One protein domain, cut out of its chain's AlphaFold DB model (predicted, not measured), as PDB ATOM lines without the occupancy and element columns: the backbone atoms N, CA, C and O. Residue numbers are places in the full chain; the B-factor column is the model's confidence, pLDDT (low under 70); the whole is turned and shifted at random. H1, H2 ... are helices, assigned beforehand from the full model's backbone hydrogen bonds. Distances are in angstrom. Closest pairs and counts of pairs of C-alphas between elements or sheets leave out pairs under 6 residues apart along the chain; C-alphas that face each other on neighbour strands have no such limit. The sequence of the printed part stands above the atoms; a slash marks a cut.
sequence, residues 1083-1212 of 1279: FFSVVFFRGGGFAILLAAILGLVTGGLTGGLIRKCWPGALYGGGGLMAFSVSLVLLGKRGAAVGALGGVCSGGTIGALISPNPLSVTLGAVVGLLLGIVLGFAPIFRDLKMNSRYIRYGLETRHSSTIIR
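What this domain is: This is residues 1083 to 1212 of the 1279 residues of the protein "Transmembrane protein" of Cystoisospora suis (UniProt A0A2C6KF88). Helices H1 to H4 stand side by side, a flat up-and-down bundle, each running against the last; H5 leaves one end, residues 1202 to 1212 sticking out. The printed part has 130 residues and five named helices: all helix. It is only just loose, close to compact, with radius of gyration of the C-alphas 16.9 A, spanning 53 by 36 by 20 A.

Where its parts are: Find C-alpha 1086 at (38.200, -56.029, -62.803); from there H1 runs 40.8 A to residue 1115. H2 is residues 1118 to 1134, H3 1140 to 1161, H4 1165 to 1184. H5, residues 1192 to 1212, ends at C-alpha (38.554, -71.365, -27.653).

How they stand to each other: The closest C-alphas of the hairpin H3 and H4, Ala 1143 and Gly 1183, are 3.9 A apart. H5 touches H1, about perpendicular at 74 degrees, closest at C-alphas 1193 and 1091, 5.3 A. O i to N i+4 pairs are within hydrogen-bond range throughout H2, H3 and H4, 22 of 26 in H1, 14 of 17 in H5.

The domain as a whole: No link is long; residue 1212 has pLDDT under 70.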
ATOM      1  N   PHE A1083      45.084 -57.142 -57.091       79.12
ATOM      2  CA  PHE A1083      44.640 -55.751 -57.255       79.12
ATOM      3  C   PHE A1083      44.114 -55.430 -58.667       79.12
ATOM      4  O   PHE A1083      43.156 -54.676 -58.814       79.12
ATOM      5  N   PHE A1084      44.674 -56.059 -59.705       81.06
ATOM      6  CA  PHE A1084      44.303 -55.829 -61.111       81.06
ATOM      7  C   PHE A1084      43.041 -56.576 -61.563       81.06
ATOM      8  O   PHE A1084      42.653 -56.512 -62.728       81.06
ATOM      9  N   SER A1085      42.350 -57.270 -60.655       86.44
ATOM     10  CA  SER A1085      41.063 -57.870 -60.984       86.44
ATOM     11  C   SER A1085      40.015 -56.793 -61.288       86.44
ATOM     12  O   SER A1085      39.683 -55.972 -60.435       86.44
ATOM     13  N   VAL A1086      39.375 -56.863 -62.460       87.12
ATOM     14  CA  VAL A1086      38.200 -56.029 -62.803       87.12
ATOM     15  C   VAL A1086      37.081 -56.162 -61.748       87.12
ATOM     16  O   VAL A1086      36.308 -55.230 -61.521       87.12
ATOM     17  N   VAL A1087      37.027 -57.296 -61.038       86.31
ATOM     18  CA  VAL A1087      36.102 -57.549 -59.919       86.31
ATOM     19  C   VAL A1087      36.441 -56.710 -58.677       86.31
ATOM     20  O   VAL A1087      35.525 -56.316 -57.960       86.31
ATOM     21  N   PHE A1088      37.716 -56.384 -58.434       84.81
ATOM     22  CA  PHE A1088      38.133 -55.483 -57.352       84.81
ATOM     23  C   PHE A1088      37.697 -54.041 -57.646       84.81
ATOM     24  O   PHE A1088      37.027 -53.418 -56.818       84.81
ATOM     25  N   PHE A1089      37.952 -53.543 -58.862       87.50
ATOM     26  CA  PHE A1089      37.497 -52.213 -59.288       87.50
ATOM     27  C   PHE A1089      35.968 -52.075 -59.225       87.50
ATOM     28  O   PHE A1089      35.477 -51.148 -58.581       87.50
ATOM     29  N   ARG A1090      35.213 -53.042 -59.775       88.31
ATOM     30  CA  ARG A1090      33.736 -53.096 -59.677       88.31
ATOM     31  C   ARG A1090      33.213 -53.400 -58.262       88.31
ATOM     32  O   ARG A1090      32.019 -53.246 -58.021       88.31
ATOM     33  N   GLY A1091      34.065 -53.855 -57.344       84.62
ATOM     34  CA  GLY A1091      33.706 -54.172 -55.957       84.62
ATOM     35  C   GLY A1091      33.788 -52.983 -54.994       84.62
ATOM     36  O   GLY A1091      33.131 -53.008 -53.952       84.62
ATOM     37  N   GLY A1092      34.573 -51.958 -55.341       87.62
ATOM     38  CA  GLY A1092      34.844 -50.794 -54.489       87.62
ATOM     39  C   GLY A1092      36.259 -50.219 -54.633       87.62
ATOM     40  O   GLY A1092      36.499 -49.108 -54.172       87.62
ATOM     41  N   GLY A1093      37.183 -50.908 -55.316       89.81
ATOM     42  CA  GLY A1093      38.554 -50.424 -55.529       89.81
ATOM     43  C   GLY A1093      38.630 -49.059 -56.226       89.81
ATOM     44  O   GLY A1093      39.479 -48.241 -55.882       89.81
ATOM     45  N   PHE A1094      37.686 -48.764 -57.131       91.69
ATOM     46  CA  PHE A1094      37.569 -47.436 -57.741       91.69
ATOM     47  C   PHE A1094      37.199 -46.342 -56.725       91.69
ATOM     48  O   PHE A1094      37.723 -45.239 -56.816       91.69
ATOM     49  N   ALA A1095      36.363 -46.641 -55.724       93.31
ATOM     50  CA  ALA A1095      35.994 -45.677 -54.684       93.31
ATOM     51  C   ALA A1095      37.174 -45.360 -53.749       93.31
ATOM     52  O   ALA A1095      37.351 -44.204 -53.381       93.31
ATOM     53  N   ILE A1096      38.019 -46.350 -53.428       93.38
ATOM     54  CA  ILE A1096      39.263 -46.134 -52.664       93.38
ATOM     55  C   ILE A1096      40.209 -45.210 -53.445       93.38
ATOM     56  O   ILE A1096      40.724 -44.241 -52.893       93.38
ATOM     57  N   LEU A1097      40.410 -45.477 -54.740       93.00
ATOM     58  CA  LEU A1097      41.305 -44.690 -55.593       93.00
ATOM     59  C   LEU A1097      40.774 -43.266 -55.841       93.00
ATOM     60  O   LEU A1097      41.543 -42.309 -55.787       93.00
ATOM     61  N   LEU A1098      39.462 -43.106 -56.042       94.88
ATOM     62  CA  LEU A1098      38.819 -41.797 -56.185       94.88
ATOM     63  C   LEU A1098      38.864 -40.998 -54.876       94.88
ATOM     64  O   LEU A1098      39.161 -39.807 -54.915       94.88
ATOM     65  N   ALA A1099      38.649 -41.639 -53.721       95.62
ATOM     66  CA  ALA A1099      38.805 -40.995 -52.418       95.62
ATOM     67  C   ALA A1099      40.255 -40.547 -52.176       95.62
ATOM     68  O   ALA A1099      40.470 -39.413 -51.750       95.62
ATOM     69  N   ALA A1100      41.246 -41.384 -52.505       96.06
ATOM     70  CA  ALA A1100      42.665 -41.037 -52.398       96.06
ATOM     71  C   ALA A1100      43.023 -39.809 -53.253       96.06
ATOM     72  O   ALA A1100      43.631 -38.868 -52.748       96.06
ATOM     73  N   ILE A1101      42.591 -39.776 -54.522       96.19
ATOM     74  CA  ILE A1101      42.788 -38.618 -55.410       96.19
ATOM     75  C   ILE A1101      42.077 -37.381 -54.853       96.19
ATOM     76  O   ILE A1101      42.675 -36.309 -54.813       96.19
ATOM     77  N   LEU A1102      40.831 -37.515 -54.390       96.44
ATOM     78  CA  LEU A1102      40.069 -36.391 -53.847       96.44
ATOM     79  C   LEU A1102      40.733 -35.809 -52.591       96.44
ATOM     80  O   LEU A1102      40.850 -34.594 -52.502       96.44
ATOM     81  N   GLY A1103      41.216 -36.652 -51.672       96.50
ATOM     82  CA  GLY A1103      41.942 -36.230 -50.468       96.50
ATOM     83  C   GLY A1103      43.300 -35.591 -50.768       96.50
ATOM     84  O   GLY A1103      43.653 -34.581 -50.165       96.50
ATOM     85  N   LEU A1104      44.031 -36.125 -51.751       96.44
ATOM     86  CA  LEU A1104      45.284 -35.542 -52.235       96.44
ATOM     87  C   LEU A1104      45.057 -34.162 -52.868       96.44
ATOM     88  O   LEU A1104      45.818 -33.233 -52.604       96.44
ATOM     89  N   VAL A1105      44.004 -34.006 -53.678       96.62
ATOM     90  CA  VAL A1105      43.659 -32.731 -54.325       96.62
ATOM     91  C   VAL A1105      43.145 -31.714 -53.306       96.62
ATOM     92  O   VAL A1105      43.634 -30.587 -53.296       96.62
ATOM     93  N   THR A1106      42.210 -32.080 -52.423       96.31
ATOM     94  CA  THR A1106      41.692 -31.149 -51.408       96.31
ATOM     95  C   THR A1106      42.772 -30.762 -50.406       96.31
ATOM     96  O   THR A1106      42.948 -29.576 -50.157       96.31
ATOM     97  N   GLY A1107      43.571 -31.709 -49.906       95.75
ATOM     98  CA  GLY A1107      44.669 -31.409 -48.987       95.75
ATOM     99  C   GLY A1107      45.821 -30.636 -49.622       95.75
ATOM    100  O   GLY A1107      46.357 -29.723 -48.994       95.75
ATOM    101  N   GLY A1108      46.155 -30.932 -50.882       95.25
ATOM    102  CA  GLY A1108      47.136 -30.170 -51.651       95.25
ATOM    103  C   GLY A1108      46.693 -28.724 -51.884       95.25
ATOM    104  O   GLY A1108      47.487 -27.800 -51.711       95.25
ATOM    105  N   LEU A1109      45.410 -28.510 -52.196       95.06
ATOM    106  CA  LEU A1109      44.824 -27.172 -52.305       95.06
ATOM    107  C   LEU A1109      44.786 -26.454 -50.949       95.06
ATOM    108  O   LEU A1109      45.235 -25.316 -50.871       95.06
ATOM    109  N   THR A1110      44.308 -27.093 -49.878       94.25
ATOM    110  CA  THR A1110      44.192 -26.476 -48.545       94.25
ATOM    111  C   THR A1110      45.558 -26.099 -47.965       94.25
ATOM    112  O   THR A1110      45.767 -24.944 -47.589       94.25
ATOM    113  N   GLY A1111      46.514 -27.035 -47.942       92.56
ATOM    114  CA  GLY A1111      47.874 -26.775 -47.460       92.56
ATOM    115  C   GLY A1111      48.653 -25.804 -48.356       92.56
ATOM    116  O   GLY A1111      49.431 -24.986 -47.861       92.56
ATOM    117  N   GLY A1112      48.394 -25.841 -49.669       91.88
ATOM    118  CA  GLY A1112      48.967 -24.914 -50.641       91.88
ATOM    119  C   GLY A1112      48.442 -23.484 -50.501       91.88
ATOM    120  O   GLY A1112      49.243 -22.552 -50.533       91.88
ATOM    121  N   LEU A1113      47.132 -23.284 -50.304       92.50
ATOM    122  CA  LEU A1113      46.527 -21.951 -50.175       92.50
ATOM    123  C   LEU A1113      47.025 -21.209 -48.932       92.50
ATOM    124  O   LEU A1113      47.442 -20.057 -49.040       92.50
ATOM    125  N   ILE A1114      46.974 -21.853 -47.762       89.12
ATOM    126  CA  ILE A1114      47.065 -21.134 -46.480       89.12
ATOM    127  C   ILE A1114      48.482 -20.597 -46.215       89.12
ATOM    128  O   ILE A1114      48.620 -19.478 -45.729       89.12
ATOM    129  N   ARG A1115      49.540 -21.329 -46.598       81.62
ATOM    130  CA  ARG A1115      50.937 -20.844 -46.503       81.62
ATOM    131  C   ARG A1115      51.556 -20.414 -47.843       81.62
ATOM    132  O   ARG A1115      52.704 -19.987 -47.846       81.62
ATOM    133  N   LYS A1116      50.844 -20.524 -48.978       89.12
ATOM    134  CA  LYS A1116      51.392 -20.325 -50.348       89.12
ATOM    135  C   LYS A1116      52.631 -21.197 -50.637       89.12
ATOM    136  O   LYS A1116      53.516 -20.811 -51.393       89.12
ATOM    137  N   CYS A1117      52.704 -22.367 -49.998       90.88
ATOM    138  CA  CYS A1117      53.951 -23.085 -49.739       90.88
ATOM    139  C   CYS A1117      53.883 -24.522 -50.264       90.88
ATOM    140  O   CYS A1117      53.025 -25.294 -49.834       90.88
ATOM    141  N   TRP A1118      54.801 -24.910 -51.157       91.19
ATOM    142  CA  TRP A1118      54.791 -26.252 -51.753       91.19
ATOM    143  C   TRP A1118      54.922 -27.395 -50.723       91.19
ATOM    144  O   TRP A1118      54.120 -28.329 -50.791       91.19
ATOM    145  N   PRO A1119      55.808 -27.324 -49.705       91.69
ATOM    146  CA  PRO A1119      55.838 -28.329 -48.639       91.69
ATOM    147  C   PRO A1119      54.514 -28.470 -47.878       91.69
ATOM    148  O   PRO A1119      54.131 -29.581 -47.522       91.69
ATOM    149  N   GLY A1120      53.778 -27.367 -47.681       90.88
ATOM    150  CA  GLY A1120      52.457 -27.380 -47.046       90.88
ATOM    151  C   GLY A1120      51.419 -28.154 -47.862       90.88
ATOM    152  O   GLY A1120      50.627 -28.903 -47.294       90.88
ATOM    153  N   ALA A1121      51.468 -28.040 -49.193       94.69
ATOM    154  CA  ALA A1121      50.638 -28.835 -50.098       94.69
ATOM    155  C   ALA A1121      50.994 -30.334 -50.060       94.69
ATOM    156  O   ALA A1121      50.090 -31.168 -50.062       94.69
ATOM    157  N   LEU A1122      52.283 -30.694 -49.974       94.62
ATOM    158  CA  LEU A1122      52.711 -32.096 -49.850       94.62
ATOM    159  C   LEU A1122      52.269 -32.718 -48.516       94.62
ATOM    160  O   LEU A1122      51.658 -33.786 -48.510       94.62
ATOM    161  N   TYR A1123      52.518 -32.029 -47.400       94.38
ATOM    162  CA  TYR A1123      52.113 -32.467 -46.062       94.38
ATOM    163  C   TYR A1123      50.586 -32.616 -45.941       94.38
ATOM    164  O   TYR A1123      50.091 -33.683 -45.568       94.38
ATOM    165  N   GLY A1124      49.833 -31.566 -46.297       94.75
ATOM    166  CA  GLY A1124      48.369 -31.567 -46.229       94.75
ATOM    167  C   GLY A1124      47.737 -32.569 -47.197       94.75
ATOM    168  O   GLY A1124      46.818 -33.294 -46.818       94.75
ATOM    169  N   GLY A1125      48.261 -32.667 -48.423       96.25
ATOM    170  CA  GLY A1125      47.820 -33.630 -49.434       96.25
ATOM    171  C   GLY A1125      48.081 -35.081 -49.033       96.25
ATOM    172  O   GLY A1125      47.196 -35.917 -49.190       96.25
ATOM    173  N   GLY A1126      49.248 -35.388 -48.455       96.06
ATOM    174  CA  GLY A1126      49.567 -36.725 -47.950       96.06
ATOM    175  C   GLY A1126      48.655 -37.145 -46.797       96.06
ATOM    176  O   GLY A1126      48.037 -38.211 -46.854       96.06
ATOM    177  N   GLY A1127      48.499 -36.278 -45.790       96.81
ATOM    178  CA  GLY A1127      47.618 -36.538 -44.650       96.81
ATOM    179  C   GLY A1127      46.158 -36.729 -45.065       96.81
ATOM    180  O   GLY A1127      45.540 -37.732 -44.705       96.81
ATOM    181  N   LEU A1128      45.616 -35.819 -45.884       96.88
ATOM    182  CA  LEU A1128      44.221 -35.905 -46.329       96.88
ATOM    183  C   LEU A1128      43.967 -37.011 -47.364       96.88
ATOM    184  O   LEU A1128      42.851 -37.517 -47.407       96.88
ATOM    185  N   MET A1129      44.975 -37.471 -48.116       97.31
ATOM    186  CA  MET A1129      44.898 -38.690 -48.939       97.31
ATOM    187  C   MET A1129      44.724 -39.958 -48.087       97.31
ATOM    188  O   MET A1129      43.922 -40.824 -48.430       97.31
ATOM    189  N   ALA A1130      45.463 -40.090 -46.981       96.94
ATOM    190  CA  ALA A1130      45.296 -41.224 -46.069       96.94
ATOM    191  C   ALA A1130      43.964 -41.135 -45.301       96.94
ATOM    192  O   ALA A1130      43.222 -42.114 -45.212       96.94
ATOM    193  N   PHE A1131      43.612 -39.939 -44.823       97.12
ATOM    194  CA  PHE A1131      42.357 -39.672 -44.121       97.12
ATOM    195  C   PHE A1131      41.117 -39.900 -45.007       97.12
ATOM    196  O   PHE A1131      40.159 -40.528 -44.573       97.12
ATOM    197  N   SER A1132      41.121 -39.480 -46.276       96.56
ATOM    198  CA  SER A1132      39.986 -39.728 -47.178       96.56
ATOM    199  C   SER A1132      39.809 -41.213 -47.513       96.56
ATOM    200  O   SER A1132      38.684 -41.676 -47.699       96.56
ATOM    201  N   VAL A1133      40.898 -41.985 -47.553       95.94
ATOM    202  CA  VAL A1133      40.856 -43.443 -47.737       95.94
ATOM    203  C   VAL A1133      40.259 -44.150 -46.514       95.94
ATOM    204  O   VAL A1133      39.555 -45.151 -46.684       95.94
ATOM    205  N   SER A1134      40.446 -43.628 -45.293       95.69
ATOM    206  CA  SER A1134      39.828 -44.210 -44.090       95.69
ATOM    207  C   SER A1134      38.293 -44.146 -44.120       95.69
ATOM    208  O   SER A1134      37.649 -45.089 -43.672       95.69
ATOM    209  N   LEU A1135      37.698 -43.132 -44.769       94.62
ATOM    210  CA  LEU A1135      36.243 -43.018 -44.991       94.62
ATOM    211  C   LEU A1135      35.640 -44.149 -45.846       94.62
ATOM    212  O   LEU A1135      34.416 -44.305 -45.887       94.62
ATOM    213  N   VAL A1136      36.475 -44.913 -46.558       94.19
ATOM    214  CA  VAL A1136      36.064 -46.032 -47.425       94.19
ATOM    215  C   VAL A1136      36.403 -47.390 -46.794       94.19
ATOM    216  O   VAL A1136      35.669 -48.364 -46.991       94.19
ATOM    217  N   LEU A1137      37.496 -47.469 -46.026       91.81
ATOM    218  CA  LEU A1137      37.980 -48.688 -45.374       91.81
ATOM    219  C   LEU A1137      37.268 -48.957 -44.035       91.81
ATOM    220  O   LEU A1137      37.301 -48.141 -43.126       91.81
ATOM    221  N   LEU A1138      36.694 -50.151 -43.868       88.12
ATOM    222  CA  LEU A1138      36.050 -50.566 -42.613       88.12
ATOM    223  C   LEU A1138      37.017 -51.099 -41.538       88.12
ATOM    224  O   LEU A1138      37.879 -51.940 -41.805       88.12
ATOM    225  N   GLY A1139      36.744 -50.739 -40.279       90.12
ATOM    226  CA  GLY A1139      37.206 -51.452 -39.078       90.12
ATOM    227  C   GLY A1139      38.655 -51.148 -38.686       90.12
ATOM    228  O   GLY A1139      39.174 -50.101 -39.045       90.12
ATOM    229  N   LYS A1140      39.345 -52.060 -37.973       91.62
ATOM    230  CA  LYS A1140      40.706 -51.802 -37.427       91.62
ATOM    231  C   LYS A1140      41.725 -51.353 -38.496       91.62
ATOM    232  O   LYS A1140      42.626 -50.590 -38.178       91.62
ATOM    233  N   ARG A1141      41.557 -51.751 -39.768       91.81
ATOM    234  CA  ARG A1141      42.370 -51.241 -40.895       91.81
ATOM    235  C   ARG A1141      42.030 -49.792 -41.256       91.81
ATOM    236  O   ARG A1141      42.939 -48.989 -41.424       91.81
ATOM    237  N   GLY A1142      40.739 -49.463 -41.348       93.94
ATOM    238  CA  GLY A1142      40.268 -48.091 -41.543       93.94
ATOM    239  C   GLY A1142      40.710 -47.176 -40.406       93.94
ATOM    240  O   GLY A1142      41.285 -46.131 -40.669       93.94
ATOM    241  N   ALA A1143      40.534 -47.607 -39.154       95.69
ATOM    242  CA  ALA A1143      40.952 -46.862 -37.968       95.69
ATOM    243  C   ALA A1143      42.472 -46.611 -37.920       95.69
ATOM    244  O   ALA A1143      42.874 -45.498 -37.611       95.69
ATOM    245  N   ALA A1144      43.317 -47.584 -38.289       95.44
ATOM    246  CA  ALA A1144      44.773 -47.395 -38.315       95.44
ATOM    247  C   ALA A1144      45.236 -46.404 -39.405       95.44
ATOM    248  O   ALA A1144      46.040 -45.514 -39.137       95.44
ATOM    249  N   VAL A1145      44.699 -46.511 -40.628       95.81
ATOM    250  CA  VAL A1145      44.986 -45.546 -41.713       95.81
ATOM    251  C   VAL A1145      44.397 -44.170 -41.392       95.81
ATOM    252  O   VAL A1145      45.014 -43.147 -41.679       95.81
ATOM    253  N   GLY A1146      43.221 -44.152 -40.764       96.62
ATOM    254  CA  GLY A1146      42.540 -42.955 -40.294       96.62
ATOM    255  C   GLY A1146      43.317 -42.238 -39.200       96.62
ATOM    256  O   GLY A1146      43.472 -41.031 -39.305       96.62
ATOM    257  N   ALA A1147      43.868 -42.954 -38.218       97.12
ATOM    258  CA  ALA A1147      44.747 -42.391 -37.195       97.12
ATOM    259  C   ALA A1147      45.981 -41.733 -37.828       97.12
ATOM    260  O   ALA A1147      46.232 -40.559 -37.583       97.12
ATOM    261  N   LEU A1148      46.700 -42.443 -38.709       96.25
ATOM    262  CA  LEU A1148      47.903 -41.920 -39.369       96.25
ATOM    263  C   LEU A1148      47.599 -40.692 -40.248       96.25
ATOM    264  O   LEU A1148      48.232 -39.647 -40.107       96.25
ATOM    265  N   GLY A1149      46.590 -40.785 -41.120       96.44
ATOM    266  CA  GLY A1149      46.142 -39.654 -41.937       96.44
ATOM    267  C   GLY A1149      45.564 -38.509 -41.102       96.44
ATOM    268  O   GLY A1149      45.708 -37.344 -41.467       96.44
ATOM    269  N   GLY A1150      44.952 -38.828 -39.963       97.31
ATOM    270  CA  GLY A1150      44.401 -37.905 -38.978       97.31
ATOM    271  C   GLY A1150      45.475 -37.114 -38.240       97.31
ATOM    272  O   GLY A1150      45.386 -35.894 -38.199       97.31
ATOM    273  N   VAL A1151      46.534 -37.766 -37.752       97.44
ATOM    274  CA  VAL A1151      47.715 -37.102 -37.170       97.44
ATOM    275  C   VAL A1151      48.337 -36.144 -38.185       97.44
ATOM    276  O   VAL A1151      48.546 -34.973 -37.874       97.44
ATOM    277  N   CYS A1152      48.571 -36.594 -39.423       95.62
ATOM    278  CA  CYS A1152      49.161 -35.746 -40.460       95.62
ATOM    279  C   CYS A1152      48.245 -34.573 -40.861       95.62
ATOM    280  O   CYS A1152      48.685 -33.426 -40.900       95.62
ATOM    281  N   SER A1153      46.963 -34.821 -41.143       96.50
ATOM    282  CA  SER A1153      46.024 -33.761 -41.549       96.50
ATOM    283  C   SER A1153      45.692 -32.806 -40.398       96.50
ATOM    284  O   SER A1153      45.804 -31.596 -40.565       96.50
ATOM    285  N   GLY A1154      45.383 -33.321 -39.212       96.69
ATOM    286  CA  GLY A1154      45.120 -32.528 -38.014       96.69
ATOM    287  C   GLY A1154      46.336 -31.731 -37.546       96.69
ATOM    288  O   GLY A1154      46.207 -30.540 -37.275       96.69
ATOM    289  N   GLY A1155      47.530 -32.334 -37.530       95.44
ATOM    290  CA  GLY A1155      48.777 -31.643 -37.196       95.44
ATOM    291  C   GLY A1155      49.098 -30.514 -38.177       95.44
ATOM    292  O   GLY A1155      49.465 -29.416 -37.760       95.44
ATOM    293  N   THR A1156      48.872 -30.728 -39.481       94.06
ATOM    294  CA  THR A1156      49.025 -29.650 -40.475       94.06
ATOM    295  C   THR A1156      47.982 -28.552 -40.292       94.06
ATOM    296  O   THR A1156      48.362 -27.389 -40.249       94.06
ATOM    297  N   ILE A1157      46.699 -28.870 -40.085       94.88
ATOM    298  CA  ILE A1157      45.659 -27.868 -39.786       94.88
ATOM    299  C   ILE A1157      46.011 -27.077 -38.513       94.88
ATOM    300  O   ILE A1157      45.931 -25.850 -38.515       94.88
ATOM    301  N   GLY A1158      46.497 -27.751 -37.469       95.06
ATOM    302  CA  GLY A1158      47.005 -27.134 -36.243       95.06
ATOM    303  C   GLY A1158      48.134 -26.134 -36.501       95.06
ATOM    304  O   GLY A1158      48.052 -24.994 -36.045       95.06
ATOM    305  N   ALA A1159      49.132 -26.523 -37.303       92.06
ATOM    306  CA  ALA A1159      50.239 -25.663 -37.735       92.06
ATOM    307  C   ALA A1159      49.813 -24.503 -38.660       92.06
ATOM    308  O   ALA A1159      50.538 -23.513 -38.802       92.06
ATOM    309  N   LEU A1160      48.675 -24.633 -39.344       91.00
ATOM    310  CA  LEU A1160      48.110 -23.607 -40.225       91.00
ATOM    311  C   LEU A1160      47.263 -22.580 -39.455       91.00
ATOM    312  O   LEU A1160      47.222 -21.426 -39.869       91.00
ATOM    313  N   ILE A1161      46.645 -22.970 -38.332       93.62
ATOM    314  CA  ILE A1161      45.922 -22.061 -37.422       93.62
ATOM    315  C   ILE A1161      46.903 -21.205 -36.611       93.62
ATOM    316  O   ILE A1161      46.731 -19.991 -36.521       93.62
ATOM    317  N   SER A1162      47.949 -21.810 -36.041       92.06
ATOM    318  CA  SER A1162      49.078 -21.063 -35.474       92.06
ATOM    319  C   SER A1162      50.369 -21.891 -35.523       92.06
ATOM    320  O   SER A1162      50.311 -23.115 -35.411       92.06
ATOM    321  N   PRO A1163      51.552 -21.264 -35.670       88.00
ATOM    322  CA  PRO A1163      52.829 -21.977 -35.741       88.00
ATOM    323  C   PRO A1163      53.309 -22.530 -34.385       88.00
ATOM    324  O   PRO A1163      54.382 -23.121 -34.318       88.00
ATOM    325  N   ASN A1164      52.543 -22.345 -33.305       93.06
ATOM    326  CA  ASN A1164      52.917 -22.787 -31.964       93.06
ATOM    327  C   ASN A1164      52.909 -24.326 -31.876       93.06
ATOM    328  O   ASN A1164      51.930 -24.937 -32.315       93.06
ATOM    329  N   PRO A1165      53.897 -24.976 -31.229       92.38
ATOM    330  CA  PRO A1165      53.946 -26.439 -31.127       92.38
ATOM    331  C   PRO A1165      52.699 -27.023 -30.445       92.38
ATOM    332  O   PRO A1165      52.183 -28.040 -30.895       92.38
ATOM    333  N   LEU A1166      52.134 -26.319 -29.455       94.81
ATOM    334  CA  LEU A1166      50.867 -26.675 -28.798       94.81
ATOM    335  C   LEU A1166      49.666 -26.726 -29.764       94.81
ATOM    336  O   LEU A1166      48.730 -27.488 -29.554       94.81
ATOM    337  N   SER A1167      49.685 -25.922 -30.830       95.31
ATOM    338  CA  SER A1167      48.655 -25.916 -31.879       95.31
ATOM    339  C   SER A1167      48.814 -27.120 -32.806       95.31
ATOM    340  O   SER A1167      47.825 -27.731 -33.207       95.31
ATOM    341  N   VAL A1168      50.061 -27.501 -33.106       94.75
ATOM    342  CA  VAL A1168      50.391 -28.703 -33.887       94.75
ATOM    343  C   VAL A1168      49.998 -29.970 -33.128       94.75
ATOM    344  O   VAL A1168      49.332 -30.827 -33.704       94.75
ATOM    345  N   THR A1169      50.342 -30.084 -31.839       96.56
ATOM    346  CA  THR A1169      50.005 -31.262 -31.022       96.56
ATOM    347  C   THR A1169      48.504 -31.365 -30.756       96.56
ATOM    348  O   THR A1169      47.935 -32.432 -30.970       96.56
ATOM    349  N   LEU A1170      47.824 -30.267 -30.399       96.81
ATOM    350  CA  LEU A1170      46.364 -30.263 -30.245       96.81
ATOM    351  C   LEU A1170      45.661 -30.640 -31.558       96.81
ATOM    352  O   LEU A1170      44.748 -31.467 -31.558       96.81
ATOM    353  N   GLY A1171      46.119 -30.088 -32.687       96.94
ATOM    354  CA  GLY A1171      45.632 -30.449 -34.017       96.94
ATOM    355  C   GLY A1171      45.849 -31.929 -34.343       96.94
ATOM    356  O   GLY A1171      44.931 -32.588 -34.827       96.94
ATOM    357  N   ALA A1172      47.028 -32.476 -34.036       96.94
ATOM    358  CA  ALA A1172      47.354 -33.884 -34.247       96.94
ATOM    359  C   ALA A1172      46.491 -34.824 -33.389       96.94
ATOM    360  O   ALA A1172      45.997 -35.818 -33.913       96.94
ATOM    361  N   VAL A1173      46.240 -34.494 -32.116       97.44
ATOM    362  CA  VAL A1173      45.367 -35.276 -31.217       97.44
ATOM    363  C   VAL A1173      43.909 -35.243 -31.686       97.44
ATOM    364  O   VAL A1173      43.277 -36.291 -31.810       97.44
ATOM    365  N   VAL A1174      43.375 -34.064 -32.023       97.38
ATOM    366  CA  VAL A1174      42.009 -33.935 -32.567       97.38
ATOM    367  C   VAL A1174      41.878 -34.677 -33.902       97.38
ATOM    368  O   VAL A1174      40.885 -35.368 -34.132       97.38
ATOM    369  N   GLY A1175      42.894 -34.589 -34.764       97.31
ATOM    370  CA  GLY A1175      42.954 -35.309 -36.033       97.31
ATOM    371  C   GLY A1175      43.032 -36.829 -35.871       97.31
ATOM    372  O   GLY A1175      42.316 -37.544 -36.570       97.31
ATOM    373  N   LEU A1176      43.839 -37.326 -34.926       97.44
ATOM    374  CA  LEU A1176      43.933 -38.741 -34.556       97.44
ATOM    375  C   LEU A1176      42.569 -39.279 -34.116       97.44
ATOM    376  O   LEU A1176      42.093 -40.270 -34.673       97.44
ATOM    377  N   LEU A1177      41.909 -38.597 -33.175       96.88
ATOM    378  CA  LEU A1177      40.596 -38.992 -32.660       96.88
ATOM    379  C   LEU A1177      39.544 -39.018 -33.777       96.88
ATOM    380  O   LEU A1177      38.837 -40.015 -33.945       96.88
ATOM    381  N   LEU A1178      39.485 -37.961 -34.593       96.50
ATOM    382  CA  LEU A1178      38.574 -37.872 -35.732       96.50
ATOM    383  C   LEU A1178      38.841 -38.982 -36.764       96.50
ATOM    384  O   LEU A1178      37.908 -39.615 -37.256       96.50
ATOM    385  N   GLY A1179      40.112 -39.262 -37.055       96.44
ATOM    386  CA  GLY A1179      40.544 -40.306 -37.979       96.44
ATOM    387  C   GLY A1179      40.207 -41.724 -37.510       96.44
ATOM    388  O   GLY A1179      39.743 -42.540 -38.311       96.44
ATOM    389  N   ILE A1180      40.371 -42.012 -36.214       96.19
ATOM    390  CA  ILE A1180      39.964 -43.284 -35.597       96.19
ATOM    391  C   ILE A1180      38.442 -43.455 -35.677       96.19
ATOM    392  O   ILE A1180      37.964 -44.489 -36.152       96.19
ATOM    393  N   VAL A1181      37.673 -42.437 -35.269       96.00
ATOM    394  CA  VAL A1181      36.200 -42.465 -35.293       96.00
ATOM    395  C   VAL A1181      35.678 -42.707 -36.711       96.00
ATOM    396  O   VAL A1181      34.848 -43.595 -36.916       96.00
ATOM    397  N   LEU A1182      36.204 -41.990 -37.707       94.69
ATOM    398  CA  LEU A1182      35.799 -42.137 -39.107       94.69
ATOM    399  C   LEU A1182      36.221 -43.485 -39.716       94.69
ATOM    400  O   LEU A1182      35.463 -44.057 -40.495       94.69
ATOM    401  N   GLY A1183      37.367 -44.046 -39.317       93.69
ATOM    402  CA  GLY A1183      37.799 -45.383 -39.740       93.69
ATOM    403  C   GLY A1183      37.000 -46.542 -39.116       93.69
ATOM    404  O   GLY A1183      36.885 -47.620 -39.710       93.69
ATOM    405  N   PHE A1184      36.397 -46.339 -37.939       92.62
ATOM    406  CA  PHE A1184      35.416 -47.269 -37.360       92.62
ATOM    407  C   PHE A1184      33.993 -47.062 -37.911       92.62
ATOM    408  O   PHE A1184      33.229 -48.028 -38.041       92.62
ATOM    409  N   ALA A1185      33.636 -45.827 -38.266       91.75
ATOM    410  CA  ALA A1185      32.334 -45.448 -38.804       91.75
ATOM    411  C   ALA A1185      32.412 -44.840 -40.223       91.75
ATOM    412  O   ALA A1185      31.936 -43.721 -40.428       91.75
ATOM    413  N   PRO A1186      32.947 -45.570 -41.224       85.25
ATOM    414  CA  PRO A1186      33.021 -45.069 -42.589       85.25
ATOM    415  C   PRO A1186      31.618 -44.870 -43.155       85.25
ATOM    416  O   PRO A1186      30.731 -45.711 -42.981       85.25
ATOM    417  N   ILE A1187      31.437 -43.765 -43.875       85.88
ATOM    418  CA  ILE A1187      30.142 -43.319 -44.405       85.88
ATOM    419  C   ILE A1187      29.574 -44.358 -45.388       85.88
ATOM    420  O   ILE A1187      28.384 -44.663 -45.380       85.88
ATOM    421  N   PHE A1188      30.439 -44.984 -46.189       83.75
ATOM    422  CA  PHE A1188      30.055 -45.924 -47.245       83.75
ATOM    423  C   PHE A1188      29.950 -47.383 -46.759       83.75
ATOM    424  O   PHE A1188      30.578 -48.292 -47.317       83.75
ATOM    425  N   ARG A1189      29.134 -47.635 -45.723       80.25
ATOM    426  CA  ARG A1189      28.859 -49.005 -45.230       80.25
ATOM    427  C   ARG A1189      28.234 -49.907 -46.303       80.25
ATOM    428  O   ARG A1189      28.580 -51.086 -46.371       80.25
ATOM    429  N   ASP A1190      27.414 -49.342 -47.188       82.75
ATOM    430  CA  ASP A1190      26.670 -50.074 -48.227       82.75
ATOM    431  C   ASP A1190      27.502 -50.492 -49.454       82.75
ATOM    432  O   ASP A1190      26.995 -51.153 -50.366       82.75
ATOM    433  N   LEU A1191      28.805 -50.172 -49.495       81.06
ATOM    434  CA  LEU A1191      29.689 -50.681 -50.546       81.06
ATOM    435  C   LEU A1191      29.674 -52.220 -50.578       81.06
ATOM    436  O   LEU A1191      29.769 -52.909 -49.557       81.06
ATOM    437  N   LYS A1192      29.608 -52.793 -51.784       79.12
ATOM    438  CA  LYS A1192      29.457 -54.247 -51.976       79.12
ATOM    439  C   LYS A1192      30.708 -55.055 -51.582       79.12
ATOM    440  O   LYS A1192      30.610 -56.258 -51.344       79.12
ATOM    441  N   MET A1193      31.868 -54.401 -51.459       71.81
ATOM    442  CA  MET A1193      33.031 -54.919 -50.721       71.81
ATOM    443  C   MET A1193      32.816 -54.893 -49.203       71.81
ATOM    444  O   MET A1193      33.072 -55.896 -48.541       71.81
ATOM    445  N   ASN A1194      32.338 -53.777 -48.653       78.19
ATOM    446  CA  ASN A1194      32.215 -53.553 -47.212       78.19
ATOM    447  C   ASN A1194      31.233 -54.537 -46.556       78.19
ATOM    448  O   ASN A1194      31.585 -55.181 -45.570       78.19
ATOM    449  N   SER A1195      30.081 -54.800 -47.177       80.75
ATOM    450  CA  SER A1195      29.151 -55.856 -46.733       80.75
ATOM    451  C   SER A1195      29.750 -57.277 -46.754       80.75
ATOM    452  O   SER A1195      29.446 -58.085 -45.873       80.75
ATOM    453  N   ARG A1196      30.650 -57.597 -47.700       76.56
ATOM    454  CA  ARG A1196      31.408 -58.867 -47.690       76.56
ATOM    455  C   ARG A1196      32.443 -58.908 -46.568       76.56
ATOM    456  O   ARG A1196      32.573 -59.938 -45.913       76.56
ATOM    457  N   TYR A1197      33.152 -57.806 -46.331       75.00
ATOM    458  CA  TYR A1197      34.139 -57.703 -45.254       75.00
ATOM    459  C   TYR A1197      33.501 -57.791 -43.862       75.00
ATOM    460  O   TYR A1197      34.076 -58.434 -42.988       75.00
ATOM    461  N   ILE A1198      32.294 -57.247 -43.670       79.62
ATOM    462  CA  ILE A1198      31.514 -57.440 -42.438       79.62
ATOM    463  C   ILE A1198      31.192 -58.925 -42.237       79.62
ATOM    464  O   ILE A1198      31.455 -59.448 -41.158       79.62
ATOM    465  N   ARG A1199      30.705 -59.636 -43.269       80.44
ATOM    466  CA  ARG A1199      30.447 -61.085 -43.164       80.44
ATOM    467  C   ARG A1199      31.709 -61.869 -42.804       80.44
ATOM    468  O   ARG A1199      31.719 -62.506 -41.760       80.44
ATOM    469  N   TYR A1200      32.795 -61.748 -43.572       78.81
ATOM    470  CA  TYR A1200      34.055 -62.445 -43.264       78.81
ATOM    471  C   TYR A1200      34.637 -62.077 -41.886       78.81
ATOM    472  O   TYR A1200      35.206 -62.936 -41.209       78.81
ATOM    473  N   GLY A1201      34.485 -60.825 -41.444       76.94
ATOM    474  CA  GLY A1201      34.921 -60.363 -40.123       76.94
ATOM    475  C   GLY A1201      34.087 -60.917 -38.962       76.94
ATOM    476  O   GLY A1201      34.624 -61.118 -37.876       76.94
ATOM    477  N   LEU A1202      32.799 -61.200 -39.181       74.25
ATOM    478  CA  LEU A1202      31.947 -61.898 -38.216       74.25
ATOM    479  C   LEU A1202      32.225 -63.409 -38.228       74.25
ATOM    480  O   LEU A1202      32.453 -63.989 -37.170       74.25
ATOM    481  N   GLU A1203      32.305 -64.027 -39.410       79.44
ATOM    482  CA  GLU A1203      32.597 -65.458 -39.601       79.44
ATOM    483  C   GLU A1203      33.898 -65.867 -38.880       79.44
ATOM    484  O   GLU A1203      33.933 -66.824 -38.110       79.44
ATOM    485  N   THR A1204      34.973 -65.089 -39.061       75.69
ATOM    486  CA  THR A1204      36.280 -65.352 -38.429       75.69
ATOM    487  C   THR A1204      36.287 -65.114 -36.915       75.69
ATOM    488  O   THR A1204      37.011 -65.805 -36.191       75.69
ATOM    489  N   ARG A1205      35.450 -64.202 -36.401       74.56
ATOM    490  CA  ARG A1205      35.235 -64.036 -34.953       74.56
ATOM    491  C   ARG A1205      34.500 -65.238 -34.360       74.56
ATOM    492  O   ARG A1205      34.983 -65.784 -33.375       74.56
ATOM    493  N   HIS A1206      33.428 -65.714 -34.995       75.56
ATOM    494  CA  HIS A1206      32.711 -66.915 -34.548       75.56
ATOM    495  C   HIS A1206      33.590 -68.174 -34.579       75.56
ATOM    496  O   HIS A1206      33.642 -68.907 -33.595       75.56
ATOM    497  N   SER A1207      34.354 -68.404 -35.652       76.06
ATOM    498  CA  SER A1207      35.286 -69.541 -35.709       76.06
ATOM    499  C   SER A1207      36.339 -69.490 -34.597       76.06
ATOM    500  O   SER A1207      36.669 -70.515 -34.003       76.06
ATOM    501  N   SER A1208      36.862 -68.302 -34.274       74.31
ATOM    502  CA  SER A1208      37.901 -68.163 -33.249       74.31
ATOM    503  C   SER A1208      37.370 -68.210 -31.810       74.31
ATOM    504  O   SER A1208      38.120 -68.661 -30.936       74.31
ATOM    505  N   THR A1209      36.113 -67.834 -31.533       74.12
ATOM    506  CA  THR A1209      35.483 -68.096 -30.225       74.12
ATOM    507  C   THR A1209      35.161 -69.577 -30.046       74.12
ATOM    508  O   THR A1209      35.634 -70.156 -29.074       74.12
ATOM    509  N   ILE A1210      34.499 -70.225 -31.015       77.31
ATOM    510  CA  ILE A1210      34.125 -71.654 -30.942       77.31
ATOM    511  C   ILE A1210      35.348 -72.546 -30.655       77.31
ATOM    512  O   ILE A1210      35.290 -73.421 -29.793       77.31
ATOM    513  N   ILE A1211      36.489 -72.288 -31.308       75.19
ATOM    514  CA  ILE A1211      37.738 -73.040 -31.077       75.19
ATOM    515  C   ILE A1211      38.309 -72.827 -29.656       75.19
ATOM    516  O   ILE A1211      38.953 -73.727 -29.126       75.19
ATOM    517  N   ARG A1212      38.091 -71.660 -29.028       67.56
ATOM    518  CA  ARG A1212      38.554 -71.365 -27.653       67.56
ATOM    519  C   ARG A1212      37.604 -71.908 -26.585       67.56
ATOM    520  O   ARG A1212      38.039 -72.273 -25.501       67.56
TER     521      ARG A1212